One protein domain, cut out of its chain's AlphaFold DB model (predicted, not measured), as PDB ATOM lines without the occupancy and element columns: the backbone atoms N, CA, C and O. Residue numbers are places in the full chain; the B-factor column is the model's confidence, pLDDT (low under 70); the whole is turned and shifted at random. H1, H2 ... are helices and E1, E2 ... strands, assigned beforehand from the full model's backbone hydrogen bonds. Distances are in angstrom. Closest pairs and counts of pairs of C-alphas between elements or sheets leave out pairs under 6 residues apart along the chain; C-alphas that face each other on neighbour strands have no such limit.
ATOM      1  N   LYS A   9     -24.819  46.269 -54.221       85.31
ATOM      2  CA  LYS A   9     -25.358  45.953 -55.543       85.31
ATOM      3  C   LYS A   9     -24.197  45.729 -56.498       85.31
ATOM      4  O   LYS A   9     -23.307  46.574 -56.590       85.31
ATOM      5  N   LEU A  10     -24.241  44.625 -57.234       89.81
ATOM      6  CA  LEU A  10     -23.246  44.305 -58.254       89.81
ATOM      7  C   LEU A  10     -23.788  44.569 -59.659       89.81
ATOM      8  O   LEU A  10     -24.982  44.395 -59.924       89.81
ATOM      9  N   ASN A  11     -22.903  44.950 -60.573       91.62
ATOM     10  CA  ASN A  11     -23.166  44.875 -62.000       91.62
ATOM     11  C   ASN A  11     -23.211  43.388 -62.411       91.62
ATOM     12  O   ASN A  11     -22.228  42.679 -62.198       91.62
ATOM     13  N   PRO A  12     -24.304  42.891 -63.017       90.25
ATOM     14  CA  PRO A  12     -24.430  41.474 -63.363       90.25
ATOM     15  C   PRO A  12     -23.476  41.004 -64.475       90.25
ATOM     16  O   PRO A  12     -23.312  39.802 -64.653       90.25
ATOM     17  N   GLN A  13     -22.870  41.918 -65.237       96.06
ATOM     18  CA  GLN A  13     -21.957  41.602 -66.341       96.06
ATOM     19  C   GLN A  13     -20.492  41.637 -65.901       96.06
ATOM     20  O   GLN A  13     -19.729  40.749 -66.273       96.06
ATOM     21  N   SER A  14     -20.096  42.646 -65.117       95.56
ATOM     22  CA  SER A  14     -18.704  42.816 -64.669       95.56
ATOM     23  C   SER A  14     -18.436  42.290 -63.258       95.56
ATOM     24  O   SER A  14     -17.287  42.034 -62.914       95.56
ATOM     25  N   GLY A  15     -19.471  42.127 -62.429       91.19
ATOM     26  CA  GLY A  15     -19.330  41.811 -61.006       91.19
ATOM     27  C   GLY A  15     -18.865  42.992 -60.148       91.19
ATOM     28  O   GLY A  15     -18.636  42.819 -58.955       91.19
ATOM     29  N   GLU A  16     -18.727  44.190 -60.721       95.00
ATOM     30  CA  GLU A  16     -18.288  45.381 -59.992       95.00
ATOM     31  C   GLU A  16     -19.365  45.888 -59.033       95.00
ATOM     32  O   GLU A  16     -20.560  45.837 -59.332       95.00
ATOM     33  N   VAL A  17     -18.939  46.434 -57.895       90.69
ATOM     34  CA  VAL A  17     -19.837  47.111 -56.955       90.69
ATOM     35  C   VAL A  17     -20.316  48.417 -57.579       90.69
ATOM     36  O   VAL A  17     -19.524  49.325 -57.820       90.69
ATOM     37  N   VAL A  18     -21.623  48.523 -57.818       91.19
ATOM     38  CA  VAL A  18     -22.257  49.751 -58.326       91.19
ATOM     39  C   VAL A  18     -22.882  50.590 -57.212       91.19
ATOM     40  O   VAL A  18     -23.159  51.767 -57.424       91.19
ATOM     41  N   GLN A  19     -23.121  50.000 -56.034       85.94
ATOM     42  CA  GLN A  19     -23.669  50.686 -54.861       85.94
ATOM     43  C   GLN A  19     -23.373  49.900 -53.575       85.94
ATOM     44  O   GLN A  19     -23.511  48.677 -53.571       85.94
ATOM     45  N   GLU A  20     -23.026  50.591 -52.487       84.81
ATOM     46  CA  GLU A  20     -23.049  50.047 -51.119       84.81
ATOM     47  C   GLU A  20     -24.315  50.544 -50.401       84.81
ATOM     48  O   GLU A  20     -24.711  51.699 -50.579       84.81
ATOM     49  N   PHE A  21     -24.957  49.685 -49.609       78.44
ATOM     50  CA  PHE A  21     -26.126  50.045 -48.807       78.44
ATOM     51  C   PHE A  21     -25.751  50.206 -47.337       78.44
ATOM     52  O   PHE A  21     -25.107  49.336 -46.748       78.44
ATOM     53  N   GLU A  22     -26.232  51.293 -46.743       72.31
ATOM     54  CA  GLU A  22     -26.296  51.482 -45.292       72.31
ATOM     55  C   GLU A  22     -27.516  50.703 -44.757       72.31
ATOM     56  O   GLU A  22     -28.552  50.633 -45.429       72.31
ATOM     57  N   GLN A  23     -27.424  50.100 -43.566       64.81
ATOM     58  CA  GLN A  23     -28.497  49.245 -43.016       64.81
ATOM     59  C   GLN A  23     -29.837  49.983 -42.846       64.81
ATOM     60  O   GLN A  23     -30.906  49.377 -42.866       64.81
ATOM     61  N   ASP A  24     -29.768  51.297 -42.708       64.75
ATOM     62  CA  ASP A  24     -30.834  52.248 -42.435       64.75
ATOM     63  C   ASP A  24     -31.384  52.928 -43.705       64.75
ATOM     64  O   ASP A  24     -32.341  53.704 -43.638       64.75
ATOM     65  N   ARG A  25     -30.842  52.591 -44.886       65.38
ATOM     66  CA  ARG A  25     -31.333  53.042 -46.201       65.38
ATOM     67  C   ARG A  25     -31.297  51.914 -47.229       65.38
ATOM     68  O   ARG A  25     -30.564  51.959 -48.216       65.38
ATOM     69  N   LEU A  26     -32.125  50.903 -46.995       68.81
ATOM     70  CA  LEU A  26     -32.353  49.825 -47.950       68.81
ATOM     71  C   LEU A  26     -33.471  50.226 -48.918       68.81
ATOM     72  O   LEU A  26     -34.533  50.687 -48.497       68.81
ATOM     73  N   ASP A  27     -33.236  50.043 -50.216       70.62
ATOM     74  CA  ASP A  27     -34.303  50.129 -51.214       70.62
ATOM     75  C   ASP A  27     -35.367  49.041 -50.959       70.62
ATOM     76  O   ASP A  27     -35.036  47.988 -50.411       70.62
ATOM     77  N   PRO A  28     -36.620  49.205 -51.427       70.69
ATOM     78  CA  PRO A  28     -37.707  48.241 -51.194       70.69
ATOM     79  C   PRO A  28     -37.409  46.806 -51.655       70.69
ATOM     80  O   PRO A  28     -38.039  45.857 -51.198       70.69
ATOM     81  N   PHE A  29     -36.466  46.655 -52.586       72.50
ATOM     82  CA  PHE A  29     -36.048  45.372 -53.146       72.50
ATOM     83  C   PHE A  29     -34.755  44.826 -52.522       72.50
ATOM     84  O   PHE A  29     -34.289  43.766 -52.935       72.50
ATOM     85  N   HIS A  30     -34.169  45.525 -51.544       72.44
ATOM     86  CA  HIS A  30     -32.999  45.056 -50.810       72.44
ATOM     87  C   HIS A  30     -33.402  44.407 -49.492       72.44
ATOM     88  O   HIS A  30     -34.056  45.005 -48.642       72.44
ATOM     89  N   VAL A  31     -32.956  43.166 -49.316       72.56
ATOM     90  CA  VAL A  31     -33.083  42.449 -48.051       72.56
ATOM     91  C   VAL A  31     -31.851  42.777 -47.203       72.56
ATOM     92  O   VAL A  31     -30.731  42.613 -47.698       72.56
ATOM     93  N   PRO A  32     -32.016  43.235 -45.948       72.81
ATOM     94  CA  PRO A  32     -30.887  43.410 -45.045       72.81
ATOM     95  C   PRO A  32     -30.141  42.090 -44.867       72.81
ATOM     96  O   PRO A  32     -30.740  41.013 -44.856       72.81
ATOM     97  N   TYR A  33     -28.828  42.170 -44.664       75.88
ATOM     98  CA  TYR A  33     -28.067  40.996 -44.261       75.88
ATOM     99  C   TYR A  33     -28.593  40.467 -42.918       75.88
ATOM    100  O   TYR A  33     -28.560  41.175 -41.914       75.88
ATOM    101  N   SER A  34     -29.070  39.223 -42.909       76.62
ATOM    102  CA  SER A  34     -29.603  38.527 -41.727       76.62
ATOM    103  C   SER A  34     -28.725  37.356 -41.269       76.62
ATOM    104  O   SER A  34     -29.140  36.550 -40.436       76.62
ATOM    105  N   GLY A  35     -27.519  37.237 -41.832       78.75
ATOM    106  CA  GLY A  35     -26.544  36.237 -41.407       78.75
ATOM    107  C   GLY A  35     -25.855  36.611 -40.088       78.75
ATOM    108  O   GLY A  35     -26.114  37.675 -39.522       78.75
ATOM    109  N   PRO A  36     -24.976  35.737 -39.574       81.00
ATOM    110  CA  PRO A  36     -24.308  35.972 -38.303       81.00
ATOM    111  C   PRO A  36     -23.351  37.162 -38.378       81.00
ATOM    112  O   PRO A  36     -22.717  37.404 -39.405       81.00
ATOM    113  N   SER A  37     -23.203  37.867 -37.255       78.75
ATOM    114  CA  SER A  37     -22.245  38.971 -37.117       78.75
ATOM    115  C   SER A  37     -20.803  38.528 -37.365       78.75
ATOM    116  O   SER A  37     -19.992  39.324 -37.828       78.75
ATOM    117  N   TYR A  38     -20.503  37.254 -37.099       78.88
ATOM    118  CA  TYR A  38     -19.193  36.656 -37.308       78.88
ATOM    119  C   TYR A  38     -19.323  35.342 -38.074       78.88
ATOM    120  O   TYR A  38     -20.195  34.519 -37.799       78.88
ATOM    121  N   ARG A  39     -18.414  35.139 -39.027       86.31
ATOM    122  CA  ARG A  39     -18.162  33.838 -39.647       86.31
ATOM    123  C   ARG A  39     -16.758  33.394 -39.279       86.31
ATOM    124  O   ARG A  39     -15.841  34.213 -39.254       86.31
ATOM    125  N   ILE A  40     -16.601  32.105 -39.017       86.38
ATOM    126  CA  ILE A  40     -15.326  31.486 -38.670       86.38
ATOM    127  C   ILE A  40     -14.885  30.584 -39.822       86.38
ATOM    128  O   ILE A  40     -15.688  29.825 -40.368       86.38
ATOM    129  N   GLN A  41     -13.600  30.672 -40.177       89.25
ATOM    130  CA  GLN A  41     -12.965  29.775 -41.139       89.25
ATOM    131  C   GLN A  41     -12.379  28.557 -40.430       89.25
ATOM    132  O   GLN A  41     -11.514  28.691 -39.563       89.25
ATOM    133  N   CYS A  42     -12.769  27.356 -40.849       90.31
ATOM    134  CA  CYS A  42     -12.096  26.133 -40.442       90.31
ATOM    135  C   CYS A  42     -10.690  26.087 -41.043       90.31
ATOM    136  O   CYS A  42     -10.533  26.001 -42.261       90.31
ATOM    137  N   GLY A  43      -9.659  26.081 -40.198       90.00
ATOM    138  CA  GLY A  43      -8.270  25.987 -40.656       90.00
ATOM    139  C   GLY A  43      -7.922  24.661 -41.346       90.00
ATOM    140  O   GLY A  43      -6.967  24.616 -42.111       90.00
ATOM    141  N   ALA A  44      -8.692  23.593 -41.110       94.56
ATOM    142  CA  ALA A  44      -8.419  22.267 -41.668       94.56
ATOM    143  C   ALA A  44      -9.037  22.047 -43.058       94.56
ATOM    144  O   ALA A  44      -8.411  21.424 -43.911       94.56
ATOM    145  N   CYS A  45     -10.262  22.535 -43.290       93.88
ATOM    146  CA  CYS A  45     -10.988  22.313 -44.549       93.88
ATOM    147  C   CYS A  45     -11.387  23.596 -45.288       93.88
ATOM    148  O   CYS A  45     -11.898  23.524 -46.401       93.88
ATOM    149  N   GLY A  46     -11.182  24.769 -44.687       90.25
ATOM    150  CA  GLY A  46     -11.516  26.063 -45.282       90.25
ATOM    151  C   GLY A  46     -12.998  26.446 -45.236       90.25
ATOM    152  O   GLY A  46     -13.346  27.499 -45.767       90.25
ATOM    153  N   LEU A  47     -13.873  25.645 -44.612       91.19
ATOM    154  CA  LEU A  47     -15.295  25.979 -44.465       91.19
ATOM    155  C   LEU A  47     -15.463  27.295 -43.690       91.19
ATOM    156  O   LEU A  47     -14.948  27.414 -42.583       91.19
ATOM    157  N   ASN A  48     -16.202  28.245 -44.262       89.06
ATOM    158  CA  ASN A  48     -16.506  29.546 -43.668       89.06
ATOM    159  C   ASN A  48     -17.981  29.613 -43.270       89.06
ATOM    160  O   ASN A  48     -18.834  29.786 -44.139       89.06
ATOM    161  N   GLU A  49     -18.281  29.503 -41.978       90.81
ATOM    162  CA  GLU A  49     -19.663  29.433 -41.483       90.81
ATOM    163  C   GLU A  49     -19.846  30.062 -40.091       90.81
ATOM    164  O   GLU A  49     -18.889  30.517 -39.466       90.81
ATOM    165  N   ASP A  50     -21.093  30.117 -39.624       88.94
ATOM    166  CA  ASP A  50     -21.481  30.494 -38.265       88.94
ATOM    167  C   ASP A  50     -20.753  29.638 -37.215       88.94
ATOM    168  O   ASP A  50     -20.728  28.406 -37.289       88.94
ATOM    169  N   GLU A  51     -20.204  30.291 -36.188       87.38
ATOM    170  CA  GLU A  51     -19.495  29.642 -35.080       87.38
ATOM    171  C   GLU A  51     -20.309  28.535 -34.391       87.38
ATOM    172  O   GLU A  51     -19.757  27.528 -33.939       87.38
ATOM    173  N   ARG A  52     -21.641  28.673 -34.359       87.38
ATOM    174  CA  ARG A  52     -22.561  27.715 -33.735       87.38
ATOM    175  C   ARG A  52     -22.548  26.356 -34.418       87.38
ATOM    176  O   ARG A  52     -22.868  25.363 -33.766       87.38
ATOM    177  N   LEU A  53     -22.188  26.300 -35.700       86.75
ATOM    178  CA  LEU A  53     -22.024  25.040 -36.414       86.75
ATOM    179  C   LEU A  53     -20.764  24.306 -35.961       86.75
ATOM    180  O   LEU A  53     -20.801  23.089 -35.878       86.75
ATOM    181  N   PHE A  54     -19.698  25.017 -35.590       87.88
ATOM    182  CA  PHE A  54     -18.463  24.406 -35.094       87.88
ATOM    183  C   PHE A  54     -18.560  23.977 -33.628       87.88
ATOM    184  O   PHE A  54     -17.978  22.970 -33.260       87.88
ATOM    185  N   MET A  55     -19.332  24.687 -32.795       85.25
ATOM    186  CA  MET A  55     -19.530  24.321 -31.381       85.25
ATOM    187  C   MET A  55     -20.326  23.025 -31.168       85.25
ATOM    188  O   MET A  55     -20.343  22.485 -30.064       85.25
ATOM    189  N   ARG A  56     -21.050  22.558 -32.189       72.31
ATOM    190  CA  ARG A  56     -21.876  21.345 -32.109       72.31
ATOM    191  C   ARG A  56     -21.121  20.059 -32.461       72.31
ATOM    192  O   ARG A  56     -21.745  19.001 -32.397       72.31
TER     193      ARG A  56
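AT A GLANCE: This is residues 9 to 56 of the 57 residues of the protein "DNA alkylation repair protein" of Salicibibacter kimchii (UniProt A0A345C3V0). With little regular structure, the model has two small lobes joined by a long strand-free link, residues 22 to 38: a two-strand hairpin, E2 and E3, with the short helix H1 at one end, and E1 with residues 9 to 10 folded back beside it. The printed part has 48 residues, mixed in class, in the order E1, E2, E3, H1, with 15 in named elements. It is extended, radius of gyration of the C-alphas 15.1 A, and flat, spanning 37 by 26 by 13 A.

IN THESE COORDINATES: E2 is residues 39 to 41, from C-alpha 39 at (-18.162, 33.838, -39.647); E3 is residues 48 to 50; H1 is residues 51 to 54, ending with C-alpha 54 at (-18.463, 24.406, -35.094). E1, residues 17 to 21, is 10.7 A long.

HOW THE PARTS SIT: The hairpin E2 and E3 is antiparallel at 139 degrees, with N 40 and O 49 within hydrogen-bond range at 2.8 A. H1 is too short for O i to N i+4 pairs; its one O i to N i+3 pair is within range. The closest C-alphas of E2 and H1, Ile 40 and Glu 51, are 5.8 A apart. E1 pairs with no named strand; residues 9 to 10 pair antiparallel with its residues 17 to 19. E1 is apart from E2, E3 and H1.

THE WHOLE: The farthest C-alphas, Pro 28 and Ala 44, are 40.3 A apart. The printed part has no cut; the link E1 to E2 is long. Residues 23 to 26 are under pLDDT 70.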